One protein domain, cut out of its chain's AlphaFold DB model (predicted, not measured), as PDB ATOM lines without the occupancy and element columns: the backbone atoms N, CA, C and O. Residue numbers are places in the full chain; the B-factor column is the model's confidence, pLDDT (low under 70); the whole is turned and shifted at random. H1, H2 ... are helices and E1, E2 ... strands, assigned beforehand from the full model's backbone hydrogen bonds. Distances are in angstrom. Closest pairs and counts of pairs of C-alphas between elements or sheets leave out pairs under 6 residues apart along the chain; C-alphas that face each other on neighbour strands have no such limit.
ATOM      1  N   LYS A   4      64.089 197.075 -32.307       92.25
ATOM      2  CA  LYS A   4      63.412 197.376 -33.571       92.25
ATOM      3  C   LYS A   4      62.765 196.115 -34.118       92.25
ATOM      4  O   LYS A   4      63.348 195.034 -34.039       92.25
ATOM      5  N   LEU A   5      61.565 196.266 -34.668       92.75
ATOM      6  CA  LEU A   5      60.864 195.196 -35.370       92.75
ATOM      7  C   LEU A   5      61.617 194.861 -36.662       92.75
ATOM      8  O   LEU A   5      61.971 195.760 -37.424       92.75
ATOM      9  N   ILE A   6      61.856 193.574 -36.910       92.38
ATOM     10  CA  ILE A   6      62.366 193.086 -38.190       92.38
ATOM     11  C   ILE A   6      61.176 192.977 -39.156       92.38
ATOM     12  O   ILE A   6      60.224 192.258 -38.841       92.38
ATOM     13  N   PRO A   7      61.209 193.655 -40.319       89.25
ATOM     14  CA  PRO A   7      60.148 193.560 -41.315       89.25
ATOM     15  C   PRO A   7      59.917 192.111 -41.754       89.25
ATOM     16  O   PRO A   7      60.869 191.355 -41.961       89.25
ATOM     17  N   ARG A   8      58.648 191.712 -41.904       85.62
ATOM     18  CA  ARG A   8      58.275 190.336 -42.291       85.62
ATOM     19  C   ARG A   8      58.667 190.005 -43.734       85.62
ATOM     20  O   ARG A   8      58.857 188.842 -44.075       85.62
ATOM     21  N   ASP A   9      58.776 191.030 -44.566       83.69
ATOM     22  CA  ASP A   9      59.124 191.002 -45.986       83.69
ATOM     23  C   ASP A   9      60.630 191.180 -46.250       83.69
ATOM     24  O   ASP A   9      61.062 191.212 -47.401       83.69
ATOM     25  N   ALA A  10      61.454 191.252 -45.200       83.88
ATOM     26  CA  ALA A  10      62.894 191.413 -45.335       83.88
ATOM     27  C   ALA A  10      63.551 190.225 -46.068       83.88
ATOM     28  O   ALA A  10      63.638 189.114 -45.547       83.88
ATOM     29  N   GLU A  11      64.147 190.468 -47.240       83.12
ATOM     30  CA  GLU A  11      64.854 189.428 -48.014       83.12
ATOM     31  C   GLU A  11      65.998 188.756 -47.233       83.12
ATOM     32  O   GLU A  11      66.365 187.603 -47.467       83.12
ATOM     33  N   TYR A  12      66.597 189.495 -46.299       80.75
ATOM     34  CA  TYR A  12      67.710 189.039 -45.473       80.75
ATOM     35  C   TYR A  12      67.261 188.250 -44.229       80.75
ATOM     36  O   TYR A  12      68.117 187.702 -43.527       80.75
ATOM     37  N   PHE A  13      65.953 188.187 -43.945       85.56
ATOM     38  CA  PHE A  13      65.391 187.547 -42.760       85.56
ATOM     39  C   PHE A  13      64.029 186.904 -43.056       85.56
ATOM     40  O   PHE A  13      63.001 187.559 -43.107       85.56
ATOM     41  N   ALA A  14      64.021 185.579 -43.189       82.19
ATOM     42  CA  ALA A  14      62.809 184.796 -43.418       82.19
ATOM     43  C   ALA A  14      62.432 184.032 -42.143       82.19
ATOM     44  O   ALA A  14      62.758 182.845 -42.011       82.19
ATOM     45  N   GLY A  15      61.813 184.745 -41.200       75.00
ATOM     46  CA  GLY A  15      61.260 184.187 -39.965       75.00
ATOM     47  C   GLY A  15      60.006 183.338 -40.195       75.00
ATOM     48  O   GLY A  15      59.606 183.086 -41.331       75.00
ATOM     49  N   ASP A  16      59.408 182.868 -39.101       79.19
ATOM     50  CA  ASP A  16      58.063 182.286 -39.138       79.19
ATOM     51  C   ASP A  16      57.041 183.374 -39.526       79.19
ATOM     52  O   ASP A  16      57.158 184.508 -39.066       79.19
ATOM     53  N   ALA A  17      56.076 183.064 -40.396       72.50
ATOM     54  CA  ALA A  17      55.167 184.067 -40.974       72.50
ATOM     55  C   ALA A  17      54.173 184.638 -39.943       72.50
ATOM     56  O   ALA A  17      53.706 185.777 -40.076       72.50
ATOM     57  N   ASP A  18      53.889 183.844 -38.912       80.88
ATOM     58  CA  ASP A  18      52.916 184.149 -37.866       80.88
ATOM     59  C   ASP A  18      53.536 184.868 -36.657       80.88
ATOM     60  O   ASP A  18      52.806 185.363 -35.798       80.88
ATOM     61  N   GLU A  19      54.869 184.943 -36.569       86.25
ATOM     62  CA  GLU A  19      55.579 185.521 -35.423       86.25
ATOM     63  C   GLU A  19      56.353 186.779 -35.830       86.25
ATOM     64  O   GLU A  19      56.988 186.862 -36.883       86.25
ATOM     65  N   GLU A  20      56.331 187.776 -34.954       90.50
ATOM     66  CA  GLU A  20      57.135 188.984 -35.103       90.50
ATOM     67  C   GLU A  20      58.476 188.801 -34.406       90.50
ATOM     68  O   GLU A  20      58.557 188.203 -33.333       90.50
ATOM     69  N   TYR A  21      59.539 189.329 -35.001       91.94
ATOM     70  CA  TYR A  21      60.876 189.265 -34.427       91.94
ATOM     71  C   TYR A  21      61.403 190.670 -34.207       91.94
ATOM     72  O   TYR A  21      61.335 191.512 -35.097       91.94
ATOM     73  N   PHE A  22      61.972 190.908 -33.036       93.12
ATOM     74  CA  PHE A  22      62.611 192.163 -32.676       93.12
ATOM     75  C   PHE A  22      64.107 191.943 -32.511       93.12
ATOM     76  O   PHE A  22      64.540 190.892 -32.041       93.12
ATOM     77  N   ILE A  23      64.902 192.941 -32.878       93.81
ATOM     78  CA  ILE A  23      66.356 192.931 -32.742       93.81
ATOM     79  C   ILE A  23      66.836 194.194 -32.041       93.81
ATOM     80  O   ILE A  23      66.326 195.284 -32.294       93.81
ATOM     81  N   CYS A  24      67.837 194.049 -31.176       93.00
ATOM     82  CA  CYS A  24      68.522 195.181 -30.565       93.00
ATOM     83  C   CYS A  24      69.854 195.502 -31.256       93.00
ATOM     84  O   CYS A  24      70.433 194.668 -31.957       93.00
ATOM     85  N   SER A  25      70.395 196.692 -30.991       91.00
ATOM     86  CA  SER A  25      71.692 197.141 -31.526       91.00
ATOM     87  C   SER A  25      72.872 196.220 -31.179       91.00
ATOM     88  O   SER A  25      73.851 196.173 -31.920       91.00
ATOM     89  N   ARG A  26      72.770 195.433 -30.098       90.62
ATOM     90  CA  ARG A  26      73.778 194.435 -29.685       90.62
ATOM     91  C   ARG A  26      73.637 193.092 -30.408       90.62
ATOM     92  O   ARG A  26      74.398 192.165 -30.137       90.62
ATOM     93  N   GLY A  27      72.667 192.963 -31.313       91.44
ATOM     94  CA  GLY A  27      72.472 191.769 -32.127       91.44
ATOM     95  C   GLY A  27      71.734 190.622 -31.437       91.44
ATOM     96  O   GLY A  27      71.814 189.492 -31.911       91.44
ATOM     97  N   LEU A  28      71.030 190.874 -30.333       93.12
ATOM     98  CA  LEU A  28      70.106 189.898 -29.751       93.12
ATOM     99  C   LEU A  28      68.773 189.968 -30.494       93.12
ATOM    100  O   LEU A  28      68.303 191.065 -30.794       93.12
ATOM    101  N   VAL A  29      68.163 188.812 -30.763       93.06
ATOM    102  CA  VAL A  29      66.816 188.729 -31.347       93.06
ATOM    103  C   VAL A  29      65.846 188.123 -30.351       93.06
ATOM    104  O   VAL A  29      66.196 187.185 -29.640       93.06
ATOM    105  N   ILE A  30      64.621 188.625 -30.318       92.81
ATOM    106  CA  ILE A  30      63.546 188.114 -29.474       92.81
ATOM    107  C   ILE A  30      62.258 187.981 -30.291       92.81
ATOM    108  O   ILE A  30      62.034 188.738 -31.233       92.81
ATOM    109  N   GLU A  31      61.432 186.990 -29.968       90.31
ATOM    110  CA  GLU A  31      60.086 186.862 -30.543       90.31
ATOM    111  C   GLU A  31      59.154 187.879 -29.865       90.31
ATOM    112  O   GLU A  31      59.260 188.100 -28.659       90.31
ATOM    113  N   GLY A  32      58.236 188.487 -30.617       87.56
ATOM    114  CA  GLY A  32      57.381 189.585 -30.154       87.56
ATOM    115  C   GLY A  32      56.543 189.236 -28.929       87.56
ATOM    116  O   GLY A  32      56.372 190.062 -28.040       87.56
ATOM    117  N   ARG A  33      56.131 187.972 -28.798       86.12
ATOM    118  CA  ARG A  33      55.433 187.469 -27.603       86.12
ATOM    119  C   ARG A  33      56.244 187.540 -26.306       86.12
ATOM    120  O   ARG A  33      55.679 187.404 -25.235       86.12
ATOM    121  N   PHE A  34      57.567 187.664 -26.397       88.06
ATOM    122  CA  PHE A  34      58.466 187.780 -25.247       88.06
ATOM    123  C   PHE A  34      58.939 189.223 -25.020       88.06
ATOM    124  O   PHE A  34      59.827 189.455 -24.198       88.06
ATOM    125  N   LEU A  35      58.364 190.174 -25.761       84.25
ATOM    126  CA  LEU A  35      58.534 191.609 -25.588       84.25
ATOM    127  C   LEU A  35      57.227 192.187 -25.015       84.25
ATOM    128  O   LEU A  35      56.536 192.978 -25.654       84.25
ATOM    129  N   GLU A  36      56.843 191.734 -23.821       76.06
ATOM    130  CA  GLU A  36      55.631 192.206 -23.143       76.06
ATOM    131  C   GLU A  36      55.886 193.592 -22.530       76.06
ATOM    132  O   GLU A  36      56.834 193.789 -21.775       76.06
ATOM    133  N   GLY A  37      55.063 194.588 -22.875       69.50
ATOM    134  CA  GLY A  37      55.108 195.917 -22.242       69.50
ATOM    135  C   GLY A  37      56.374 196.753 -22.495       69.50
ATOM    136  O   GLY A  37      56.528 197.800 -21.878       69.50
ATOM    137  N   GLY A  38      57.256 196.326 -23.407       70.50
ATOM    138  CA  GLY A  38      58.537 196.986 -23.694       70.50
ATOM    139  C   GLY A  38      59.739 196.378 -22.966       70.50
ATOM    140  O   GLY A  38      60.874 196.730 -23.296       70.50
ATOM    141  N   ASP A  39      59.513 195.422 -22.059       81.69
ATOM    142  CA  ASP A  39      60.576 194.728 -21.339       81.69
ATOM    143  C   ASP A  39      60.930 193.399 -22.033       81.69
ATOM    144  O   ASP A  39      60.112 192.478 -22.105       81.69
ATOM    145  N   PRO A  40      62.151 193.259 -22.581       86.38
ATOM    146  CA  PRO A  40      62.562 192.048 -23.279       86.38
ATOM    147  C   PRO A  40      62.893 190.920 -22.297       86.38
ATOM    148  O   PRO A  40      63.767 191.054 -21.437       86.38
ATOM    149  N   ASN A  41      62.303 189.742 -22.494       89.00
ATOM    150  CA  ASN A  41      62.740 188.545 -21.782       89.00
ATOM    151  C   ASN A  41      64.057 187.987 -22.369       89.00
ATOM    152  O   ASN A  41      64.069 187.224 -23.339       89.00
ATOM    153  N   LEU A  42      65.187 188.334 -21.742       88.06
ATOM    154  CA  LEU A  42      66.531 187.930 -22.179       88.06
ATOM    155  C   LEU A  42      66.803 186.419 -22.070       88.06
ATOM    156  O   LEU A  42      67.675 185.902 -22.775       88.06
ATOM    157  N   GLU A  43      66.054 185.681 -21.248       88.88
ATOM    158  CA  GLU A  43      66.194 184.221 -21.151       88.88
ATOM    159  C   GLU A  43      65.689 183.518 -22.413       88.88
ATOM    160  O   GLU A  43      66.193 182.459 -22.801       88.88
ATOM    161  N   LYS A  44      64.691 184.121 -23.069       90.38
ATOM    162  CA  LYS A  44      64.126 183.656 -24.340       90.38
ATOM    163  C   LYS A  44      64.774 184.316 -25.555       90.38
ATOM    164  O   LYS A  44      64.421 183.965 -26.681       90.38
ATOM    165  N   ALA A  45      65.738 185.215 -25.351       91.62
ATOM    166  CA  ALA A  45      66.472 185.827 -26.444       91.62
ATOM    167  C   ALA A  45      67.287 184.783 -27.221       91.62
ATOM    168  O   ALA A  45      67.916 183.870 -26.673       91.62
ATOM    169  N   ILE A  46      67.296 184.943 -28.536       92.44
ATOM    170  CA  ILE A  46      68.095 184.173 -29.470       92.44
ATOM    171  C   ILE A  46      69.462 184.844 -29.558       92.44
ATOM    172  O   ILE A  46      69.621 185.941 -30.097       92.44
ATOM    173  N   TRP A  47      70.459 184.153 -29.015       93.75
ATOM    174  CA  TRP A  47      71.824 184.653 -28.954       93.75
ATOM    175  C   TRP A  47      72.547 184.455 -30.289       93.75
ATOM    176  O   TRP A  47      72.490 183.357 -30.860       93.75
ATOM    177  N   PRO A  48      73.277 185.469 -30.773       94.25
ATOM    178  CA  PRO A  48      74.065 185.338 -31.977       94.25
ATOM    179  C   PRO A  48      75.268 184.418 -31.756       94.25
ATOM    180  O   PRO A  48      75.799 184.238 -30.657       94.25
ATOM    181  N   THR A  49      75.709 183.830 -32.858       93.56
ATOM    182  CA  THR A  49      76.867 182.948 -32.951       93.56
ATOM    183  C   THR A  49      77.854 183.521 -33.952       93.56
ATOM    184  O   THR A  49      77.465 183.990 -35.022       93.56
ATOM    185  N   VAL A  50      79.138 183.473 -33.617       91.81
ATOM    186  CA  VAL A  50      80.214 183.988 -34.467       91.81
ATOM    187  C   VAL A  50      80.918 182.822 -35.145       91.81
ATOM    188  O   VAL A  50      81.216 181.809 -34.511       91.81
ATOM    189  N   GLN A  51      81.152 182.952 -36.449       89.44
ATOM    190  CA  GLN A  51      81.914 182.000 -37.253       89.44
ATOM    191  C   GLN A  51      82.860 182.776 -38.175       89.44
ATOM    192  O   GLN A  51      82.417 183.396 -39.146       89.44
ATOM    193  N   GLY A  52      84.158 182.749 -37.858       86.69
ATOM    194  CA  GLY A  52      85.156 183.597 -38.516       86.69
ATOM    195  C   GLY A  52      84.826 185.081 -38.326       86.69
ATOM    196  O   GLY A  52      84.460 185.498 -37.233       86.69
ATOM    197  N   ASN A  53      84.863 185.854 -39.414       85.44
ATOM    198  CA  ASN A  53      84.559 187.294 -39.406       85.44
ATOM    199  C   ASN A  53      83.067 187.618 -39.602       85.44
ATOM    200  O   ASN A  53      82.717 188.680 -40.113       85.44
ATOM    201  N   ARG A  54      82.164 186.686 -39.280       88.75
ATOM    202  CA  ARG A  54      80.722 186.867 -39.485       88.75
ATOM    203  C   ARG A  54      79.937 186.410 -38.262       88.75
ATOM    204  O   ARG A  54      80.174 185.326 -37.728       88.75
ATOM    205  N   ALA A  55      78.954 187.216 -37.878       91.75
ATOM    206  CA  ALA A  55      77.990 186.895 -36.836       91.75
ATOM    207  C   ALA A  55      76.644 186.496 -37.443       91.75
ATOM    208  O   ALA A  55      76.231 187.009 -38.488       91.75
ATOM    209  N   TYR A  56      75.959 185.570 -36.781       94.06
ATOM    210  CA  TYR A  56      74.735 184.971 -37.283       94.06
ATOM    211  C   TYR A  56      73.734 184.670 -36.182       94.06
ATOM    212  O   TYR A  56      74.115 184.277 -35.081       94.06
ATOM    213  N   ILE A  57      72.458 184.705 -36.539       93.56
ATOM    214  CA  ILE A  57      71.355 184.223 -35.711       93.56
ATOM    215  C   ILE A  57      70.743 183.001 -36.373       93.56
ATOM    216  O   ILE A  57      70.631 182.935 -37.596       93.56
ATOM    217  N   ARG A  58      70.378 182.006 -35.568       92.25
ATOM    218  CA  ARG A  58      69.742 180.779 -36.042       92.25
ATOM    219  C   ARG A  58      68.360 180.667 -35.426       92.25
ATOM    220  O   ARG A  58      68.246 180.611 -34.206       92.25
ATOM    221  N   ILE A  59      67.339 180.606 -36.270       89.88
ATOM    222  CA  ILE A  59      65.948 180.423 -35.847       89.88
ATOM    223  C   ILE A  59      65.584 178.967 -36.089       89.88
ATOM    224  O   ILE A  59      65.762 178.460 -37.198       89.88
ATOM    225  N   ARG A  60      65.115 178.300 -35.031       87.69
ATOM    226  CA  ARG A  60      64.703 176.894 -35.044       87.69
ATOM    227  C   ARG A  60      63.255 176.786 -34.575       87.69
ATOM    228  O   ARG A  60      62.996 176.875 -33.376       87.69
ATOM    229  N   ARG A  61      62.315 176.590 -35.500       80.69
ATOM    230  CA  ARG A  61      60.871 176.487 -35.216       80.69
ATOM    231  C   ARG A  61      60.193 175.555 -36.204       80.69
ATOM    232  O   ARG A  61      60.361 175.756 -37.388       80.69
ATOM    233  N   LYS A  62      59.422 174.568 -35.729       75.19
ATOM    234  CA  LYS A  62      58.447 173.774 -36.518       75.19
ATOM    235  C   LYS A  62      58.859 173.471 -37.983       75.19
ATOM    236  O   LYS A  62      58.089 173.700 -38.906       75.19
ATOM    237  N   GLY A  63      60.075 172.961 -38.205       77.38
ATOM    238  CA  GLY A  63      60.587 172.621 -39.548       77.38
ATOM    239  C   GLY A  63      61.386 173.725 -40.264       77.38
ATOM    240  O   GLY A  63      62.051 173.452 -41.259       77.38
ATOM    241  N   LEU A  64      61.404 174.944 -39.731       78.62
ATOM    242  CA  LEU A  64      62.307 176.029 -40.096       78.62
ATOM    243  C   LEU A  64      63.597 175.931 -39.272       78.62
ATOM    244  O   LEU A  64      63.590 176.110 -38.052       78.62
ATOM    245  N   ASP A  65      64.715 175.676 -39.945       88.50
ATOM    246  CA  ASP A  65      66.056 175.780 -39.370       88.50
ATOM    247  C   ASP A  65      66.928 176.622 -40.298       88.50
ATOM    248  O   ASP A  65      67.565 176.124 -41.229       88.50
ATOM    249  N   LYS A  66      66.885 177.939 -40.085       89.88
ATOM    250  CA  LYS A  66      67.554 178.914 -40.948       89.88
ATOM    251  C   LYS A  66      68.547 179.750 -40.162       89.88
ATOM    252  O   LYS A  66      68.366 180.044 -38.980       89.88
ATOM    253  N   LYS A  67      69.617 180.132 -40.855       92.94
ATOM    254  CA  LYS A  67      70.718 180.933 -40.328       92.94
ATOM    255  C   LYS A  67      70.778 182.252 -41.089       92.94
ATOM    256  O   LYS A  67      70.914 182.250 -42.308       92.94
ATOM    257  N   PHE A  68      70.727 183.356 -40.360       92.75
ATOM    258  CA  PHE A  68      70.701 184.710 -40.900       92.75
ATOM    259  C   PHE A  68      71.966 185.451 -40.495       92.75
ATOM    260  O   PHE A  68      72.435 185.310 -39.365       92.75
ATOM    261  N   GLN A  69      72.549 186.211 -41.419       92.62
ATOM    262  CA  GLN A  69      73.742 187.006 -41.139       92.62
ATOM    263  C   GLN A  69      73.339 188.294 -40.428       92.62
ATOM    264  O   GLN A  69      72.600 189.113 -40.972       92.62
ATOM    265  N   LEU A  70      73.874 188.491 -39.227       92.00
ATOM    266  CA  LEU A  70      73.448 189.563 -38.338       92.00
ATOM    267  C   LEU A  70      73.778 190.947 -38.899       92.00
ATOM    268  O   LEU A  70      72.964 191.855 -38.821       92.00
ATOM    269  N   THR A  71      74.934 191.086 -39.550       89.06
ATOM    270  CA  THR A  71      75.362 192.353 -40.156       89.06
ATOM    271  C   THR A  71      74.409 192.839 -41.249       89.06
ATOM    272  O   THR A  71      74.279 194.042 -41.424       89.06
ATOM    273  N   ARG A  72      73.713 191.941 -41.968       90.06
ATOM    274  CA  ARG A  72      72.721 192.351 -42.980       90.06
ATOM    275  C   ARG A  72      71.474 192.943 -42.329       90.06
ATOM    276  O   ARG A  72      70.998 193.972 -42.780       90.06
ATOM    277  N   ILE A  73      71.010 192.323 -41.243       91.38
ATOM    278  CA  ILE A  73      69.865 192.802 -40.457       91.38
ATOM    279  C   ILE A  73      70.202 194.152 -39.807       91.38
ATOM    280  O   ILE A  73      69.417 195.093 -39.872       91.38
ATOM    281  N   LEU A  74      71.392 194.263 -39.204       90.56
ATOM    282  CA  LEU A  74      71.849 195.497 -38.561       90.56
ATOM    283  C   LEU A  74      72.097 196.626 -39.566       90.56
ATOM    284  O   LEU A  74      71.836 197.772 -39.235       90.56
ATOM    285  N   ALA A  75      72.570 196.337 -40.782       88.81
ATOM    286  CA  ALA A  75      72.797 197.372 -41.793       88.81
ATOM    287  C   ALA A  75      71.503 198.058 -42.252       88.81
ATOM    288  O   ALA A  75      71.554 199.226 -42.637       88.81
ATOM    289  N   ASP A  76      70.379 197.342 -42.207       89.06
ATOM    290  CA  ASP A  76      69.065 197.885 -42.545       89.06
ATOM    291  C   ASP A  76      68.434 198.623 -41.354       89.06
ATOM    292  O   ASP A  76      68.027 199.778 -41.464       89.06
ATOM    293  N   LEU A  77      68.430 197.993 -40.173       90.62
ATOM    294  CA  LEU A  77      67.710 198.513 -39.005       90.62
ATOM    295  C   LEU A  77      68.522 199.483 -38.144       90.62
ATOM    296  O   LEU A  77      67.940 200.353 -37.498       90.62
ATOM    297  N   PHE A  78      69.845 199.346 -38.106       90.19
ATOM    298  CA  PHE A  78      70.771 200.153 -37.303       90.19
ATOM    299  C   PHE A  78      71.984 200.586 -38.149       90.19
ATOM    300  O   PHE A  78      73.128 200.197 -37.861       90.19
ATOM    301  N   PRO A  79      71.768 201.361 -39.230       85.69
ATOM    302  CA  PRO A  79      72.841 201.769 -40.133       85.69
ATOM    303  C   PRO A  79      73.970 202.511 -39.407       85.69
ATOM    304  O   PRO A  79      75.133 202.338 -39.762       85.69
ATOM    305  N   GLU A  80      73.655 203.273 -38.360       84.81
ATOM    306  CA  GLU A  80      74.603 204.000 -37.516       84.81
ATOM    307  C   GLU A  80      75.628 203.091 -36.828       84.81
ATOM    308  O   GLU A  80      76.810 203.426 -36.778       84.81
ATOM    309  N   VAL A  81      75.205 201.905 -36.380       83.06
ATOM    310  CA  VAL A  81      76.085 200.914 -35.739       83.06
ATOM    311  C   VAL A  81      77.055 200.323 -36.762       83.06
ATOM    312  O   VAL A  81      78.187 199.981 -36.437       83.06
ATOM    313  N   CYS A  82      76.636 200.238 -38.025       80.12
ATOM    314  CA  CYS A  82      77.458 199.710 -39.112       80.12
ATOM    315  C   CYS A  82      78.463 200.730 -39.679       80.12
ATOM    316  O   CYS A  82      79.332 200.345 -40.467       80.12
ATOM    317  N   LEU A  83      78.349 202.016 -39.319       76.38
ATOM    318  CA  LEU A  83      79.305 203.063 -39.700       76.38
ATOM    319  C   LEU A  83      80.542 203.087 -38.792       76.38
ATOM    320  O   LEU A  83      81.600 203.552 -39.221       76.38
ATOM    321  N   THR A  84      80.403 202.589 -37.565       79.50
ATOM    322  CA  THR A  84      81.447 202.515 -36.540       79.50
ATOM    323  C   THR A  84      81.851 201.051 -36.304       79.50
ATOM    324  O   THR A  84      81.832 200.241 -37.231       79.50
ATOM    325  N   GLU A  85      82.290 200.702 -35.094       80.69
ATOM    326  CA  GLU A  85      82.578 199.325 -34.698       80.69
ATOM    327  C   GLU A  85      81.284 198.605 -34.293       80.69
ATOM    328  O   GLU A  85      80.578 199.025 -33.375       80.69
ATOM    329  N   VAL A  86      80.981 197.490 -34.961       84.06
ATOM    330  CA  VAL A  86      79.798 196.687 -34.642       84.06
ATOM    331  C   VAL A  86      80.135 195.791 -33.456       84.06
ATOM    332  O   VAL A  86      80.894 194.835 -33.613       84.06
ATOM    333  N   VAL A  87      79.556 196.070 -32.288       89.62
ATOM    334  CA  VAL A  87      79.728 195.257 -31.075       89.62
ATOM    335  C   VAL A  87      78.506 194.365 -30.868       89.62
ATOM    336  O   VAL A  87      77.405 194.840 -30.601       89.62
ATOM    337  N   ILE A  88      78.710 193.054 -30.975       91.00
ATOM    338  CA  ILE A  88      77.667 192.031 -30.882       91.00
ATOM    339  C   ILE A  88      77.841 191.249 -29.590       91.00
ATOM    340  O   ILE A  88      78.916 190.732 -29.293       91.00
ATOM    341  N   GLU A  89      76.768 191.110 -28.826       91.69
ATOM    342  CA  GLU A  89      76.780 190.346 -27.588       91.69
ATOM    343  C   GLU A  89      76.521 188.862 -27.867       91.69
ATOM    344  O   GLU A  89      75.468 188.484 -28.372       91.69
ATOM    345  N   THR A  90      77.486 187.998 -27.544       91.50
ATOM    346  CA  THR A  90      77.361 186.542 -27.715       91.50
ATOM    347  C   THR A  90      77.376 185.833 -26.364       91.50
ATOM    348  O   THR A  90      77.826 186.386 -25.362       91.50
ATOM    349  N   ARG A  91      76.983 184.551 -26.334       88.88
ATOM    350  CA  ARG A  91      77.089 183.723 -25.114       88.88
ATOM    351  C   ARG A  91      78.520 183.570 -24.590       88.88
ATOM    352  O   ARG A  91      78.699 183.219 -23.433       88.88
ATOM    353  N   LYS A  92      79.523 183.767 -25.449       87.81
ATOM    354  CA  LYS A  92      80.944 183.674 -25.090       87.81
ATOM    355  C   LYS A  92      81.544 185.028 -24.696       87.81
ATOM    356  O   LYS A  92      82.729 185.083 -24.401       87.81
ATOM    357  N   GLY A  93      80.750 186.100 -24.718       87.19
ATOM    358  CA  GLY A  93      81.202 187.473 -24.509       87.19
ATOM    359  C   GLY A  93      80.964 188.374 -25.726       87.19
ATOM    360  O   GLY A  93      80.449 187.916 -26.756       87.19
ATOM    361  N   PRO A  94      81.293 189.668 -25.614       90.38
ATOM    362  CA  PRO A  94      81.166 190.611 -26.714       90.38
ATOM    363  C   PRO A  94      82.152 190.267 -27.836       90.38
ATOM    364  O   PRO A  94      83.306 189.926 -27.593       90.38
ATOM    365  N   TRP A  95      81.684 190.362 -29.074       91.06
ATOM    366  CA  TRP A  95      82.486 190.220 -30.280       91.06
ATOM    367  C   TRP A  95      82.367 191.491 -31.104       91.06
ATOM    368  O   TRP A  95      81.251 191.965 -31.322       91.06
ATOM    369  N   SER A  96      83.488 192.028 -31.576       87.25
ATOM    370  CA  SER A  96      83.491 193.244 -32.376       87.25
ATOM    371  C   SER A  96      83.960 193.020 -33.809       87.25
ATOM    372  O   SER A  96      84.790 192.156 -34.103       87.25
ATOM    373  N   LEU A  97      83.382 193.798 -34.724       81.44
ATOM    374  CA  LEU A  97      83.759 193.839 -36.129       81.44
ATOM    375  C   LEU A  97      84.084 195.282 -36.520       81.44
ATOM    376  O   LEU A  97      83.234 196.166 -36.416       81.44
ATOM    377  N   SER A  98      85.302 195.498 -37.023       66.88
ATOM    378  CA  SER A  98      85.743 196.809 -37.511       66.88
ATOM    379  C   SER A  98      84.843 197.330 -38.644       66.88
ATOM    380  O   SER A  98      84.488 196.589 -39.573       66.88
ATOM    381  N   GLY A  99      84.508 198.623 -38.581       57.97
ATOM    382  CA  GLY A  99      83.553 199.307 -39.463       57.97
ATOM    383  C   GLY A  99      83.881 199.267 -40.957       57.97
ATOM    384  O   GLY A  99      82.974 199.343 -41.788       57.97
ATOM    385  N   GLU A 100      85.140 199.037 -41.350       54.94
ATOM    386  CA  GLU A 100      85.489 198.780 -42.760       54.94
ATOM    387  C   GLU A 100      84.803 197.524 -43.321       54.94
ATOM    388  O   GLU A 100      84.460 197.466 -44.504       54.94
ATOM    389  N   THR A 101      84.532 196.530 -42.472       56.16
ATOM    390  CA  THR A 101      83.807 195.312 -42.860       56.16
ATOM    391  C   THR A 101      82.290 195.527 -42.824       56.16
ATOM    392  O   THR A 101      81.575 194.962 -43.653       56.16
ATOM    393  N   GLY A 102      81.790 196.409 -41.946       54.69
ATOM    394  CA  GLY A 102      80.391 196.863 -41.934       54.69
ATOM    395  C   GLY A 102      79.992 197.573 -43.234       54.69
ATOM    396  O   GLY A 102      78.943 197.279 -43.812       54.69
ATOM    397  N   LYS A 103      80.890 198.402 -43.786       57.75
ATOM    398  CA  LYS A 103      80.720 199.032 -45.111       57.75
ATOM    399  C   LYS A 103      80.611 198.006 -46.246       57.75
ATOM    400  O   LYS A 103      79.788 198.180 -47.143       57.75
ATOM    401  N   ARG A 104      81.383 196.910 -46.193       60.06
ATOM    402  CA  ARG A 104      81.279 195.802 -47.164       60.06
ATOM    403  C   ARG A 104      79.958 195.045 -47.028       60.06
ATOM    404  O   ARG A 104      79.343 194.746 -48.042       60.06
ATOM    405  N   ALA A 105      79.483 194.805 -45.807       57.72
ATOM    406  CA  ALA A 105      78.200 194.143 -45.580       57.72
ATOM    407  C   ALA A 105      77.004 194.968 -46.093       57.72
ATOM    408  O   ALA A 105      76.065 194.392 -46.637       57.72
ATOM    409  N   ARG A 106      77.052 196.306 -45.995       59.38
ATOM    410  CA  ARG A 106      76.052 197.193 -46.619       59.38
ATOM    411  C   ARG A 106      76.082 197.097 -48.148       59.38
ATOM    412  O   ARG A 106      75.027 197.043 -48.770       59.38
ATOM    413  N   ALA A 107      77.272 197.021 -48.747       59.03
ATOM    414  CA  ALA A 107      77.426 196.821 -50.190       59.03
ATOM    415  C   ALA A 107      76.928 195.435 -50.654       59.03
ATOM    416  O   ALA A 107      76.305 195.336 -51.706       59.03
ATOM    417  N   GLU A 108      77.136 194.379 -49.860       57.03
ATOM    418  CA  GLU A 108      76.605 193.031 -50.130       57.03
ATOM    419  C   GLU A 108      75.083 192.936 -49.904       57.03
ATOM    420  O   GLU A 108      74.407 192.178 -50.597       57.03
ATOM    421  N   ALA A 109      74.521 193.698 -48.959       55.09
ATOM    422  CA  ALA A 109      73.078 193.741 -48.706       55.09
ATOM    423  C   ALA A 109      72.312 194.551 -49.766       55.09
ATOM    424  O   ALA A 109      71.198 194.171 -50.106       55.09
ATOM    425  N   ALA A 110      72.919 195.610 -50.310       55.22
ATOM    426  CA  ALA A 110      72.352 196.427 -51.386       55.22
ATOM    427  C   ALA A 110      72.567 195.834 -52.799       55.22
ATOM    428  O   ALA A 110      72.043 196.365 -53.775       55.22
ATOM    429  N   GLY A 111      73.348 194.756 -52.927       42.91
ATOM    430  CA  GLY A 111      73.799 194.192 -54.201       42.91
ATOM    431  C   GLY A 111      73.057 192.925 -54.629       42.91
ATOM    432  O   GLY A 111      73.648 191.845 -54.680       42.91
TER     433      GLY A 111
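This is residues 4 to 111 of the 260 residues of an uncharacterized protein of Desulfovibrio sulfodismutans (UniProt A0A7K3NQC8). Two small three-stranded sheets, E1 E2 E3 and E4 E5 E6, and the separate strand hairpin E7 and E8 are gathered about a short helix, H1, whose centre is nearest to the middle of the whole, 6.5 A from the mean of the C-alphas. H2 and H3 pack on H1 and on each other, with H3 farthest out, and the hairpin E7 and E8 comes near E5. The printed part has 108 residues with three named helices and eight named strands, in the order E1 E2 E3 E4 E5 E6 H1 H2 E7 E8 H3; its class is mixed, helices and strands. The sheets run E1 E2 E3, E4 E5 E6 and E7 E8, each antiparallel. The whole is compact, with a radius of gyration of the C-alphas of 13.3 A, and rounded, spanning 35 by 30 by 25 A.

The printed part begins with a meander, each strand the antiparallel neighbour of the one before: E1, residues 4 to 6, E2, residues 21 to 24, and E3, residues 29 to 31. E1 and E2 form a hairpin in which N 6 and O 21 are 2.8 A apart, within hydrogen-bond range. In the hairpin E2 and E3, N 22 and O 30 are within range at 2.8 A. A second meander follows: E4, residues 49 to 51, E5, residues 54 to 61, and E6, residues 64 to 69. This sheet is only just strongly twisted, its C-alphas lying up to 4.2 A off the best plane. Pairing is staggered: E5 pairs with E4 over residues 54 to 56, where N 56 and O 49 are within range at 2.8 A, and with E6 over residues 56 to 61, where N 57 and O 68 are within range at 2.9 A. H1, residues 70 to 77, is on both sheets. Its height over the sheet E1 E2 E3 is 9.7 A; it is only just over E1, on which 3 of its 8 C-alphas fall, and runs across the strands, at 69 degrees to E1 on the local plane. Its height over the sheet E4 E5 E6 is 6.8 A, and it is over none of those strands; the closest C-alphas of E5 and H1, those of Tyr 56 and Leu 70, are 4.9 A apart. H2, residues 79 to 83, touches H1, with the C-alphas of Ala 75 and Cys 82 closest at 5.9 A. E7, residues 86 to 90, and E8, residues 93 to 97, form a hairpin in which N 88 and O 95 are within range at 2.8 A. The closest C-alphas of E4 and E7, those of Thr 49 and Thr 90, are 6.4 A apart. H3, residues 99 to 109, touches H1, with the C-alphas of Ala 75 and Arg 106 closest at 5.8 A, their lines about perpendicular at 78 degrees. H3 also touches H2, with the C-alphas of Cys 82 and Gly 102 closest at 5.0 A. Each O i to N i+4 pair is within hydrogen-bond range in H1 and H2; in H3 it is 6 of 7.

E1 begins at C-alpha 4, (63.412, 197.376, -33.571). E5, the longest strand, measures 22.8 A from its first to its last C-alpha, and E6 15.9 A. E7 measures 12.5 A and E8 13.5 A. H1 begins at C-alpha 70, (73.448, 189.563, -38.338), and measures 10.7 A. H3, the longest helix, measures 15.0 A and ends at C-alpha 109, (73.078, 193.741, -48.706).

The two C-alphas farthest apart, those of Lys 62 and Glu 100, are 37.4 A from each other. The printed part has no cut. The links E1 to E2, of 14 residues, and E3 to E4, of 17, are long. The mean pLDDT of the printed part is 83.3; residue 37 and residues 98 to 111 are under 70.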